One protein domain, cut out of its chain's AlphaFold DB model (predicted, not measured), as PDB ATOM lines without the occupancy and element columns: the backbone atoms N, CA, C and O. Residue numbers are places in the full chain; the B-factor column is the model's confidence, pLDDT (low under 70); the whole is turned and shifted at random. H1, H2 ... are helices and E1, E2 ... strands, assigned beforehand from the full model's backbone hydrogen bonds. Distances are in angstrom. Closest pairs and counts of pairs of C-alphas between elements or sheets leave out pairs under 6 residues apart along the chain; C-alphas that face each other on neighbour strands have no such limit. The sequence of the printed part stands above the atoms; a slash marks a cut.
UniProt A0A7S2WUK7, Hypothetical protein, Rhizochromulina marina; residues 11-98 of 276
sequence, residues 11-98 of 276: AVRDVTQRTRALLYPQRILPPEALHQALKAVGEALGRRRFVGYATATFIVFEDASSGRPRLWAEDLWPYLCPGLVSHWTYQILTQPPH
ATOM      1  N   ALA A  11       6.744   7.054  18.814       94.50
ATOM      2  CA  ALA A  11       5.846   6.139  19.505       94.50
ATOM      3  C   ALA A  11       6.614   5.254  20.499       94.50
ATOM      4  O   ALA A  11       7.580   4.580  20.142       94.50
ATOM      5  N   VAL A  12       6.141   5.218  21.742       95.00
ATOM      6  CA  VAL A  12       6.566   4.260  22.763       95.00
ATOM      7  C   VAL A  12       5.614   3.071  22.671       95.00
ATOM      8  O   VAL A  12       4.468   3.143  23.130       95.00
ATOM      9  N   ARG A  13       6.067   2.000  22.014       92.62
ATOM     10  CA  ARG A  13       5.269   0.795  21.754       92.62
ATOM     11  C   ARG A  13       5.571  -0.318  22.757       92.62
ATOM     12  O   ARG A  13       6.706  -0.441  23.220       92.62
ATOM     13  N   ASP A  14       4.545  -1.097  23.081       90.94
ATOM     14  CA  ASP A  14       4.668  -2.306  23.899       90.94
ATOM     15  C   ASP A  14       5.103  -3.530  23.068       90.94
ATOM     16  O   ASP A  14       5.322  -3.444  21.857       90.94
ATOM     17  N   VAL A  15       5.212  -4.695  23.717       89.06
ATOM     18  CA  VAL A  15       5.579  -5.967  23.064       89.06
ATOM     19  C   VAL A  15       4.578  -6.418  21.995       89.06
ATOM     20  O   VAL A  15       4.938  -7.182  21.105       89.06
ATOM     21  N   THR A  16       3.342  -5.915  22.044       90.19
ATOM     22  CA  THR A  16       2.282  -6.172  21.058       90.19
ATOM     23  C   THR A  16       2.239  -5.116  19.948       90.19
ATOM     24  O   THR A  16       1.281  -5.065  19.183       90.19
ATOM     25  N   GLN A  17       3.262  -4.255  19.862       88.38
ATOM     26  CA  GLN A  17       3.361  -3.131  18.923       88.38
ATOM     27  C   GLN A  17       2.286  -2.047  19.101       88.38
ATOM     28  O   GLN A  17       2.166  -1.149  18.261       88.38
ATOM     29  N   ARG A  18       1.534  -2.050  20.209       89.62
ATOM     30  CA  ARG A  18       0.557  -0.994  20.503       89.62
ATOM     31  C   ARG A  18       1.266   0.229  21.064       89.62
ATOM     32  O   ARG A  18       2.051   0.128  22.006       89.62
ATOM     33  N   THR A  19       0.958   1.400  20.518       92.06
ATOM     34  CA  THR A  19       1.456   2.676  21.045       92.06
ATOM     35  C   THR A  19       0.810   2.966  22.397       92.06
ATOM     36  O   THR A  19      -0.410   3.081  22.498       92.06
ATOM     37  N   ARG A  20       1.633   3.097  23.439       93.38
ATOM     38  CA  ARG A  20       1.195   3.407  24.810       93.38
ATOM     39  C   ARG A  20       1.485   4.848  25.212       93.38
ATOM     40  O   ARG A  20       0.751   5.419  26.011       93.38
ATOM     41  N   ALA A  21       2.526   5.445  24.642       96.12
ATOM     42  CA  ALA A  21       2.876   6.842  24.857       96.12
ATOM     43  C   ALA A  21       3.548   7.441  23.617       96.12
ATOM     44  O   ALA A  21       3.954   6.720  22.703       96.12
ATOM     45  N   LEU A  22       3.683   8.763  23.600       96.69
ATOM     46  CA  LEU A  22       4.395   9.516  22.572       96.69
ATOM     47  C   LEU A  22       5.494  10.341  23.239       96.69
ATOM     48  O   LEU A  22       5.238  11.014  24.238       96.69
ATOM     49  N   LEU A  23       6.703  10.281  22.695       96.62
ATOM     50  CA  LEU A  23       7.884  10.982  23.187       96.62
ATOM     51  C   LEU A  23       8.283  12.076  22.191       96.62
ATOM     52  O   LEU A  23       8.377  11.821  20.992       96.62
ATOM     53  N   TYR A  24       8.515  13.286  22.683       95.19
ATOM     54  CA  TYR A  24       8.921  14.438  21.885       95.19
ATOM     55  C   TYR A  24      10.246  15.019  22.397       95.19
ATOM     56  O   TYR A  24      10.410  15.135  23.616       95.19
ATOM     57  N   PRO A  25      11.153  15.440  21.497       92.75
ATOM     58  CA  PRO A  25      11.108  15.230  20.045       92.75
ATOM     59  C   PRO A  25      11.417  13.770  19.673       92.75
ATOM     60  O   PRO A  25      11.970  13.023  20.480       92.75
ATOM     61  N   GLN A  26      11.075  13.347  18.452       91.31
ATOM     62  CA  GLN A  26      11.593  12.083  17.913       91.31
ATOM     63  C   GLN A  26      13.106  12.200  17.658       91.31
ATOM     64  O   GLN A  26      13.561  13.227  17.162       91.31
ATOM     65  N   ARG A  27      13.876  11.153  17.975       88.81
ATOM     66  CA  ARG A  27      15.342  11.113  17.771       88.81
ATOM     67  C   ARG A  27      15.806   9.937  16.904       88.81
ATOM     68  O   ARG A  27      16.998   9.659  16.842       88.81
ATOM     69  N   ILE A  28      14.876   9.211  16.282       88.25
ATOM     70  CA  ILE A  28      15.205   8.012  15.494       88.25
ATOM     71  C   ILE A  28      15.702   8.412  14.105       88.25
ATOM     72  O   ILE A  28      16.669   7.845  13.604       88.25
ATOM     73  N   LEU A  29      15.028   9.375  13.475       88.00
ATOM     74  CA  LEU A  29      15.340   9.828  12.127       88.00
ATOM     75  C   LEU A  29      16.051  11.181  12.139       88.00
ATOM     76  O   LEU A  29      15.676  12.046  12.937       88.00
ATOM     77  N   PRO A  30      16.977  11.410  11.190       87.25
ATOM     78  CA  PRO A  30      17.454  12.749  10.881       87.25
ATOM     79  C   PRO A  30      16.276  13.692  10.572       87.25
ATOM     80  O   PRO A  30      15.364  13.292   9.829       87.25
ATOM     81  N   PRO A  31      16.266  14.926  11.108       85.81
ATOM     82  CA  PRO A  31      15.188  15.891  10.880       85.81
ATOM     83  C   PRO A  31      14.895  16.141   9.396       85.81
ATOM     84  O   PRO A  31      13.733  16.270   9.009       85.81
ATOM     85  N   GLU A  32      15.924  16.142   8.550       85.62
ATOM     86  CA  GLU A  32      15.822  16.408   7.114       85.62
ATOM     87  C   GLU A  32      15.029  15.311   6.401       85.62
ATOM     88  O   GLU A  32      14.149  15.605   5.590       85.62
ATOM     89  N   ALA A  33      15.295  14.042   6.731       87.69
ATOM     90  CA  ALA A  33      14.596  12.903   6.140       87.69
ATOM     91  C   ALA A  33      13.098  12.948   6.470       87.69
ATOM     92  O   ALA A  33      12.250  12.757   5.595       87.69
ATOM     93  N   LEU A  34      12.771  13.268   7.726       89.19
ATOM     94  CA  LEU A  34      11.386  13.409   8.160       89.19
ATOM     95  C   LEU A  34      10.712  14.631   7.521       89.19
ATOM     96  O   LEU A  34       9.564  14.537   7.086       89.19
ATOM     97  N   HIS A  35      11.418  15.757   7.410       87.75
ATOM     98  CA  HIS A  35      10.901  16.961   6.762       87.75
ATOM     99  C   HIS A  35      10.524  16.697   5.301       87.75
ATOM    100  O   HIS A  35       9.423  17.059   4.881       87.75
ATOM    101  N   GLN A  36      11.391  16.027   4.534       89.00
ATOM    102  CA  GLN A  36      11.099  15.694   3.135       89.00
ATOM    103  C   GLN A  36       9.906  14.740   3.009       89.00
ATOM    104  O   GLN A  36       9.037  14.956   2.162       89.00
ATOM    105  N   ALA A  37       9.811  13.733   3.883       91.00
ATOM    106  CA  ALA A  37       8.666  12.825   3.906       91.00
ATOM    107  C   ALA A  37       7.350  13.574   4.187       91.00
ATOM    108  O   ALA A  37       6.367  13.414   3.460       91.00
ATOM    109  N   LEU A  38       7.335  14.448   5.198       90.62
ATOM    110  CA  LEU A  38       6.159  15.249   5.551       90.62
ATOM    111  C   LEU A  38       5.794  16.265   4.462       90.62
ATOM    112  O   LEU A  38       4.609  16.475   4.199       90.62
ATOM    113  N   LYS A  39       6.788  16.860   3.795       90.00
ATOM    114  CA  LYS A  39       6.574  17.747   2.648       90.00
ATOM    115  C   LYS A  39       5.873  17.008   1.507       90.00
ATOM    116  O   LYS A  39       4.860  17.499   1.014       90.00
ATOM    117  N   ALA A  40       6.339  15.808   1.153       92.44
ATOM    118  CA  ALA A  40       5.726  14.991   0.105       92.44
ATOM    119  C   ALA A  40       4.268  14.608   0.433       92.44
ATOM    120  O   ALA A  40       3.383  14.731  -0.421       92.44
ATOM    121  N   VAL A  41       3.988  14.209   1.683       92.81
ATOM    122  CA  VAL A  41       2.615  13.946   2.161       92.81
ATOM    123  C   VAL A  41       1.754  15.206   2.060       92.81
ATOM    124  O   VAL A  41       0.633  15.170   1.550       92.81
ATOM    125  N   GLY A  42       2.294  16.337   2.503       91.88
ATOM    126  CA  GLY A  42       1.630  17.631   2.469       91.88
ATOM    127  C   GLY A  42       1.270  18.109   1.062       91.88
ATOM    128  O   GLY A  42       0.152  18.568   0.826       91.88
ATOM    129  N   GLU A  43       2.182  17.955   0.105       93.06
ATOM    130  CA  GLU A  43       1.945  18.262  -1.310       93.06
ATOM    131  C   GLU A  43       0.883  17.338  -1.923       93.06
ATOM    132  O   GLU A  43       0.032  17.789  -2.696       93.06
ATOM    133  N   ALA A  44       0.887  16.050  -1.565       93.81
ATOM    134  CA  ALA A  44      -0.134  15.100  -2.007       93.81
ATOM    135  C   ALA A  44      -1.533  15.462  -1.479       93.81
ATOM    136  O   ALA A  44      -2.496  15.481  -2.250       93.81
ATOM    137  N   LEU A  45      -1.644  15.815  -0.197       93.88
ATOM    138  CA  LEU A  45      -2.886  16.307   0.409       93.88
ATOM    139  C   LEU A  45      -3.337  17.637  -0.206       93.88
ATOM    140  O   LEU A  45      -4.514  17.814  -0.526       93.88
ATOM    141  N   GLY A  46      -2.393  18.548  -0.449       93.06
ATOM    142  CA  GLY A  46      -2.652  19.841  -1.073       93.06
ATOM    143  C   GLY A  46      -3.230  19.720  -2.484       93.06
ATOM    144  O   GLY A  46      -4.159  20.457  -2.819       93.06
ATOM    145  N   ARG A  47      -2.748  18.762  -3.290       95.12
ATOM    146  CA  ARG A  47      -3.315  18.452  -4.620       95.12
ATOM    147  C   ARG A  47      -4.759  17.956  -4.548       95.12
ATOM    148  O   ARG A  47      -5.538  18.223  -5.456       95.12
ATOM    149  N   ARG A  48      -5.135  17.296  -3.450       95.06
ATOM    150  CA  ARG A  48      -6.510  16.849  -3.170       95.06
ATOM    151  C   ARG A  48      -7.383  17.929  -2.526       95.06
ATOM    152  O   ARG A  48      -8.500  17.633  -2.121       95.06
ATOM    153  N   ARG A  49      -6.885  19.170  -2.426       93.88
ATOM    154  CA  ARG A  49      -7.559  20.300  -1.761       93.88
ATOM    155  C   ARG A  49      -7.944  20.001  -0.306       93.88
ATOM    156  O   ARG A  49      -8.900  20.576   0.204       93.88
ATOM    157  N   PHE A  50      -7.201  19.119   0.365       93.56
ATOM    158  CA  PHE A  50      -7.413  18.861   1.784       93.56
ATOM    159  C   PHE A  50      -7.057  20.108   2.602       93.56
ATOM    160  O   PHE A  50      -5.999  20.712   2.399       93.56
ATOM    161  N   VAL A  51      -7.939  20.473   3.531       92.75
ATOM    162  CA  VAL A  51      -7.755  21.579   4.473       92.75
ATOM    163  C   VAL A  51      -8.046  21.049   5.868       92.75
ATOM    164  O   VAL A  51      -9.137  20.548   6.125       92.75
ATOM    165  N   GLY A  52      -7.069  21.154   6.762       91.75
ATOM    166  CA  GLY A  52      -7.188  20.680   8.134       91.75
ATOM    167  C   GLY A  52      -5.882  20.096   8.655       91.75
ATOM    168  O   GLY A  52      -4.813  20.289   8.075       91.75
ATOM    169  N   TYR A  53      -5.989  19.372   9.763       92.88
ATOM    170  CA  TYR A  53      -4.869  18.666  10.373       92.88
ATOM    171  C   TYR A  53      -4.732  17.274   9.773       92.88
ATOM    172  O   TYR A  53      -5.728  16.595   9.547       92.88
ATOM    173  N   ALA A  54      -3.494  16.844   9.556       92.88
ATOM    174  CA  ALA A  54      -3.189  15.476   9.183       92.88
ATOM    175  C   ALA A  54      -1.997  14.973   9.997       92.88
ATOM    176  O   ALA A  54      -1.025  15.701  10.199       92.88
ATOM    177  N   THR A  55      -2.075  13.727  10.450       93.75
ATOM    178  CA  THR A  55      -0.977  13.026  11.121       93.75
ATOM    179  C   THR A  55      -0.560  11.857  10.248       93.75
ATOM    180  O   THR A  55      -1.375  10.983   9.975       93.75
ATOM    181  N   ALA A  56       0.693  11.846   9.801       93.94
ATOM    182  CA  ALA A  56       1.284  10.698   9.125       93.94
ATOM    183  C   ALA A  56       2.109   9.893  10.133       93.94
ATOM    184  O   ALA A  56       2.897  10.474  10.887       93.94
ATOM    185  N   THR A  57       1.933   8.576  10.150       94.12
ATOM    186  CA  THR A  57       2.765   7.666  10.939       94.12
ATOM    187  C   THR A  57       3.768   6.973  10.029       94.12
ATOM    188  O   THR A  57       3.498   6.671   8.865       94.12
ATOM    189  N   PHE A  58       4.958   6.735  10.572       94.38
ATOM    190  CA  PHE A  58       6.041   6.087   9.851       94.38
ATOM    191  C   PHE A  58       6.633   4.972  10.703       94.38
ATOM    192  O   PHE A  58       6.837   5.141  11.908       94.38
ATOM    193  N   ILE A  59       6.960   3.859  10.055       93.69
ATOM    194  CA  ILE A  59       7.810   2.818  10.623       93.69
ATOM    195  C   ILE A  59       9.237   3.108  10.182       93.69
ATOM    196  O   ILE A  59       9.492   3.369   9.006       93.69
ATOM    197  N   VAL A  60      10.160   3.058  11.138       92.62
ATOM    198  CA  VAL A  60      11.587   3.271  10.900       92.62
ATOM    199  C   VAL A  60      12.323   1.973  11.157       92.62
ATOM    200  O   VAL A  60      12.139   1.351  12.203       92.62
ATOM    201  N   PHE A  61      13.156   1.576  10.208       91.44
ATOM    202  CA  PHE A  61      13.946   0.356  10.277       91.44
ATOM    203  C   PHE A  61      15.328   0.600   9.685       91.44
ATOM    204  O   PHE A  61      15.536   1.524   8.900       91.44
ATOM    205  N   GLU A  62      16.282  -0.227  10.080       91.44
ATOM    206  CA  GLU A  62      17.622  -0.193   9.518       91.44
ATOM    207  C   GLU A  62      17.656  -1.034   8.242       91.44
ATOM    208  O   GLU A  62      17.190  -2.174   8.212       91.44
ATOM    209  N   ASP A  63      18.167  -0.456   7.165       90.06
ATOM    210  CA  ASP A  63      18.360  -1.178   5.918       90.06
ATOM    211  C   ASP A  63      19.569  -2.105   6.030       90.06
ATOM    212  O   ASP A  63      20.700  -1.635   6.125       90.06
ATOM    213  N   ALA A  64      19.331  -3.415   5.948       89.75
ATOM    214  CA  ALA A  64      20.362  -4.445   6.071       89.75
ATOM    215  C   ALA A  64      21.535  -4.270   5.089       89.75
ATOM    216  O   ALA A  64      22.644  -4.707   5.380       89.75
ATOM    217  N   SER A  65      21.303  -3.634   3.936       89.81
ATOM    218  CA  SER A  65      22.346  -3.421   2.928       89.81
ATOM    219  C   SER A  65      23.230  -2.201   3.199       89.81
ATOM    220  O   SER A  65      24.407  -2.210   2.850       89.81
ATOM    221  N   SER A  66      22.682  -1.148   3.813       88.25
ATOM    222  CA  SER A  66      23.379   0.134   3.986       88.25
ATOM    223  C   SER A  66      23.661   0.509   5.440       88.25
ATOM    224  O   SER A  66      24.417   1.453   5.674       88.25
ATOM    225  N   GLY A  67      23.047  -0.177   6.409       85.88
ATOM    226  CA  GLY A  67      23.083   0.180   7.833       85.88
ATOM    227  C   GLY A  67      22.435   1.535   8.139       85.88
ATOM    228  O   GLY A  67      22.626   2.100   9.212       85.88
ATOM    229  N   ARG A  68      21.716   2.127   7.174       86.50
ATOM    230  CA  ARG A  68      21.102   3.451   7.323       86.50
ATOM    231  C   ARG A  68      19.627   3.322   7.693       86.50
ATOM    232  O   ARG A  68      18.953   2.415   7.197       86.50
ATOM    233  N   PRO A  69      19.090   4.244   8.511       88.75
ATOM    234  CA  PRO A  69      17.671   4.250   8.813       88.75
ATOM    235  C   PRO A  69      16.867   4.588   7.553       88.75
ATOM    236  O   PRO A  69      17.147   5.563   6.852       88.75
ATOM    237  N   ARG A  70      15.840   3.788   7.284       89.94
ATOM    238  CA  ARG A  70      14.809   4.035   6.274       89.94
ATOM    239  C   ARG A  70      13.460   4.191   6.957       89.94
ATOM    240  O   ARG A  70      13.231   3.639   8.030       89.94
ATOM    241  N   LEU A  71      12.572   4.949   6.324       92.25
ATOM    242  CA  LEU A  71      11.215   5.184   6.805       92.25
ATOM    243  C   LEU A  71      10.202   4.745   5.751       92.25
ATOM    244  O   LEU A  71      10.375   5.051   4.571       92.25
ATOM    245  N   TRP A  72       9.141   4.070   6.182       93.06
ATOM    246  CA  TRP A  72       7.963   3.762   5.369       93.06
ATOM    247  C   TRP A  72       6.727   4.370   6.014       93.06
ATOM    248  O   TRP A  72       6.591   4.342   7.235       93.06
ATOM    249  N   ALA A  73       5.839   4.936   5.196       93.81
ATOM    250  CA  ALA A  73       4.550   5.419   5.672       93.81
ATOM    251  C   ALA A  73       3.678   4.219   6.068       93.81
ATOM    252  O   ALA A  73       3.521   3.291   5.276       93.81
ATOM    253  N   GLU A  74       3.152   4.243   7.289       93.62
ATOM    254  CA  GLU A  74       2.259   3.207   7.824       93.62
ATOM    255  C   GLU A  74       0.805   3.647   7.655       93.62
ATOM    256  O   GLU A  74       0.021   2.943   7.030       93.62
ATOM    257  N   ASP A  75       0.472   4.846   8.139       94.38
ATOM    258  CA  ASP A  75      -0.891   5.367   8.148       94.38
ATOM    259  C   ASP A  75      -0.948   6.890   7.960       94.38
ATOM    260  O   ASP A  75       0.024   7.626   8.171       94.38
ATOM    261  N   LEU A  76      -2.136   7.372   7.582       94.56
ATOM    262  CA  LEU A  76      -2.459   8.793   7.490       94.56
ATOM    263  C   LEU A  76      -3.823   9.075   8.121       94.56
ATOM    264  O   LEU A  76      -4.855   8.602   7.648       94.56
ATOM    265  N   TRP A  77      -3.835   9.917   9.149       94.69
ATOM    266  CA  TRP A  77      -5.041  10.342   9.854       94.69
ATOM    267  C   TRP A  77      -5.365  11.794   9.500       94.69
ATOM    268  O   TRP A  77      -4.694  12.698  10.004       94.69
ATOM    269  N   PRO A  78      -6.364  12.056   8.637       92.69
ATOM    270  CA  PRO A  78      -6.705  13.398   8.161       92.69
ATOM    271  C   PRO A  78      -7.574  14.167   9.173       92.69
ATOM    272  O   PRO A  78      -8.600  14.748   8.822       92.69
ATOM    273  N   TYR A  79      -7.196  14.127  10.450       92.19
ATOM    274  CA  TYR A  79      -7.872  14.826  11.536       92.19
ATOM    275  C   TYR A  79      -6.900  15.186  12.666       92.19
ATOM    276  O   TYR A  79      -5.757  14.720  12.735       92.19
ATOM    277  N   LEU A  80      -7.371  16.038  13.579       90.31
ATOM    278  CA  LEU A  80      -6.643  16.413  14.786       90.31
ATOM    279  C   LEU A  80      -6.484  15.191  15.695       90.31
ATOM    280  O   LEU A  80      -7.460  14.650  16.207       90.31
ATOM    281  N   CYS A  81      -5.243  14.762  15.898       91.50
ATOM    282  CA  CYS A  81      -4.935  13.599  16.720       91.50
ATOM    283  C   CYS A  81      -4.541  14.009  18.146       91.50
ATOM    284  O   CYS A  81      -3.957  15.081  18.335       91.50
ATOM    285  N   PRO A  82      -4.766  13.145  19.154       90.00
ATOM    286  CA  PRO A  82      -4.411  13.445  20.542       90.00
ATOM    287  C   PRO A  82      -2.938  13.830  20.738       90.00
ATOM    288  O   PRO A  82      -2.641  14.699  21.546       90.00
ATOM    289  N   GLY A  83      -2.015  13.249  19.959       91.12
ATOM    290  CA  GLY A  83      -0.593  13.609  20.006       91.12
ATOM    291  C   GLY A  83      -0.314  15.071  19.637       91.12
ATOM    292  O   GLY A  83       0.519  15.710  20.283       91.12
ATOM    293  N   LEU A  84      -1.050  15.623  18.665       90.75
ATOM    294  CA  LEU A  84      -0.945  17.032  18.279       90.75
ATOM    295  C   LEU A  84      -1.538  17.948  19.359       90.75
ATOM    296  O   LEU A  84      -0.929  18.961  19.695       90.75
ATOM    297  N   VAL A  85      -2.662  17.555  19.969       90.75
ATOM    298  CA  VAL A  85      -3.242  18.278  21.116       90.75
ATOM    299  C   VAL A  85      -2.251  18.328  22.279       90.75
ATOM    300  O   VAL A  85      -2.001  19.406  22.815       90.75
ATOM    301  N   SER A  86      -1.605  17.204  22.612       92.81
ATOM    302  CA  SER A  86      -0.549  17.166  23.629       92.81
ATOM    303  C   SER A  86       0.613  18.108  23.297       92.81
ATOM    304  O   SER A  86       1.156  18.756  24.190       92.81
ATOM    305  N   HIS A  87       0.999  18.219  22.019       92.50
ATOM    306  CA  HIS A  87       2.050  19.148  21.604       92.50
ATOM    307  C   HIS A  87       1.628  20.617  21.769       92.50
ATOM    308  O   HIS A  87       2.429  21.437  22.211       92.50
ATOM    309  N   TRP A  88       0.370  20.964  21.497       90.75
ATOM    310  CA  TRP A  88      -0.134  22.305  21.803       90.75
ATOM    311  C   TRP A  88      -0.182  22.583  23.302       90.75
ATOM    312  O   TRP A  88       0.220  23.663  23.731       90.75
ATOM    313  N   THR A  89      -0.599  21.613  24.121       91.69
ATOM    314  CA  THR A  89      -0.517  21.737  25.584       91.69
ATOM    315  C   THR A  89       0.921  22.002  26.019       91.69
ATOM    316  O   THR A  89       1.166  22.919  26.801       91.69
ATOM    317  N   TYR A  90       1.888  21.277  25.455       92.88
ATOM    318  CA  TYR A  90       3.309  21.541  25.660       92.88
ATOM    319  C   TYR A  90       3.692  22.984  25.304       92.88
ATOM    320  O   TYR A  90       4.303  23.661  26.132       92.88
ATOM    321  N   GLN A  91       3.307  23.490  24.129       90.06
ATOM    322  CA  GLN A  91       3.602  24.870  23.719       90.06
ATOM    323  C   GLN A  91       3.017  25.882  24.714       90.06
ATOM    324  O   GLN A  91       3.725  26.764  25.190       90.06
ATOM    325  N   ILE A  92       1.760  25.706  25.122       88.75
ATOM    326  CA  ILE A  92       1.084  26.580  26.094       88.75
ATOM    327  C   ILE A  92       1.803  26.592  27.450       88.75
ATOM    328  O   ILE A  92       1.922  27.656  28.062       88.75
ATOM    329  N   LEU A  93       2.261  25.428  27.923       89.81
ATOM    330  CA  LEU A  93       2.940  25.265  29.214       89.81
ATOM    331  C   LEU A  93       4.391  25.761  29.200       89.81
ATOM    332  O   LEU A  93       4.945  26.088  30.252       89.81
ATOM    333  N   THR A  94       5.022  25.792  28.026       87.88
ATOM    334  CA  THR A  94       6.448  26.112  27.879       87.88
ATOM    335  C   THR A  94       6.714  27.504  27.331       87.88
ATOM    336  O   THR A  94       7.817  28.013  27.537       87.88
ATOM    337  N   GLN A  95       5.734  28.158  26.709       79.75
ATOM    338  CA  GLN A  95       5.885  29.509  26.176       79.75
ATOM    339  C   GLN A  95       5.984  30.570  27.290       79.75
ATOM    340  O   GLN A  95       5.252  30.521  28.283       79.75
ATOM    341  N   PRO A  96       6.881  31.566  27.153       64.75
ATOM    342  CA  PRO A  96       6.897  32.731  28.028       64.75
ATOM    343  C   PRO A  96       5.592  33.539  27.935       64.75
ATOM    344  O   PRO A  96       5.053  33.682  26.839       64.75
ATOM    345  N   PRO A  97       5.126  34.156  29.040       56.53
ATOM    346  CA  PRO A  97       3.923  34.995  29.044       56.53
ATOM    347  C   PRO A  97       3.945  36.114  27.990       56.53
ATOM    348  O   PRO A  97       2.908  36.456  27.434       56.53
ATOM    349  N   HIS A  98       5.131  36.647  27.674       51.53
ATOM    350  CA  HIS A  98       5.312  37.761  26.737       51.53
ATOM    351  C   HIS A  98       5.221  37.372  25.250       51.53
ATOM    352  O   HIS A  98       5.070  38.256  24.416       51.53
TER     353      HIS A  98
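Overview. This is residues 11 to 98 of the 276 residues of the protein "Hypothetical protein" of Rhizochromulina marina (UniProt A0A7S2WUK7). What shape do these atoms make? A short hairpin, E1 and E2, and a long hairpin, E3 and E4, each have one helix near them in a loose arrangement with few contacts: H2 begins near E2, and H1 runs past E3 and E4. Residues 91 to 98, of which 91 to 94 belong to H2, stick out as a free arm. What is it made of? The printed part has 88 residues with two named helices and four named strands, in the order E1 E2 H1 E3 E4 H2, of mixed class; its two sheets, E1 - E2 and E3 - E4, are antiparallel. How large is it? It is loose, with a radius of gyration of the C-alphas of 15.2 A and spans of 50 by 34 by 28 A.

Arrangement. How do the first two strands pair? E1, residues 11 to 13, and E2, residues 19 to 24, form an antiparallel hairpin at 146 degrees; N 12 and O 21 are within hydrogen-bond range at 2.8 A. What comes next to the second hairpin? H1, residues 31 to 47, has 2 pairs of C-alphas within 8 A of E3, residues 55 to 62; the closest are those of Leu 38 and Ala 56, 7.6 A apart. H1 and E4, residues 69 to 77, are near each other, with 10 pairs of C-alphas within 10 A. How do E3 and E4 pair? They form an antiparallel hairpin at 156 degrees, with N 55 and O 77 at 2.8 A and N 61 and O 70 at 3.0 A, both within hydrogen-bond range. Where is the last helix? H2, residues 82 to 94, comes closest to E2 at the C-alphas of Leu 22 and Gly 83, 6.9 A apart. H1 and H2 are apart, and E3 and H2 are only just apart, their closest C-alphas at 8.2 A. In H1 and H2 every O i to N i+4 pair is within hydrogen-bond range.

Along the chain. Where does the printed part begin? E1 starts at C-alpha 11 (5.846, 6.139, 19.505) and measures 5.8 A from first to last C-alpha; E2 measures 14.0 A. How long are the later elements? H1 measures 24.3 A from C-alpha 31 (15.188, 15.891, 10.880), E3 22.9 A and E4 23.5 A. Where does H2 end? It measures 18.2 A and ends at C-alpha 94 (6.448, 26.112, 27.879).

Size, cuts and confidence. What are its limits? The C-alphas farthest apart are those of Ser 65 and His 98, at 50.5 A. Is it cut, or are its links long? The printed part has no cut; the links E1 to E2 and E4 to H2 are tight, and the other three are short. Where is confidence low? Residues 96 to 98 are under 70, and the mean pLDDT of the printed part of this model is 90.2.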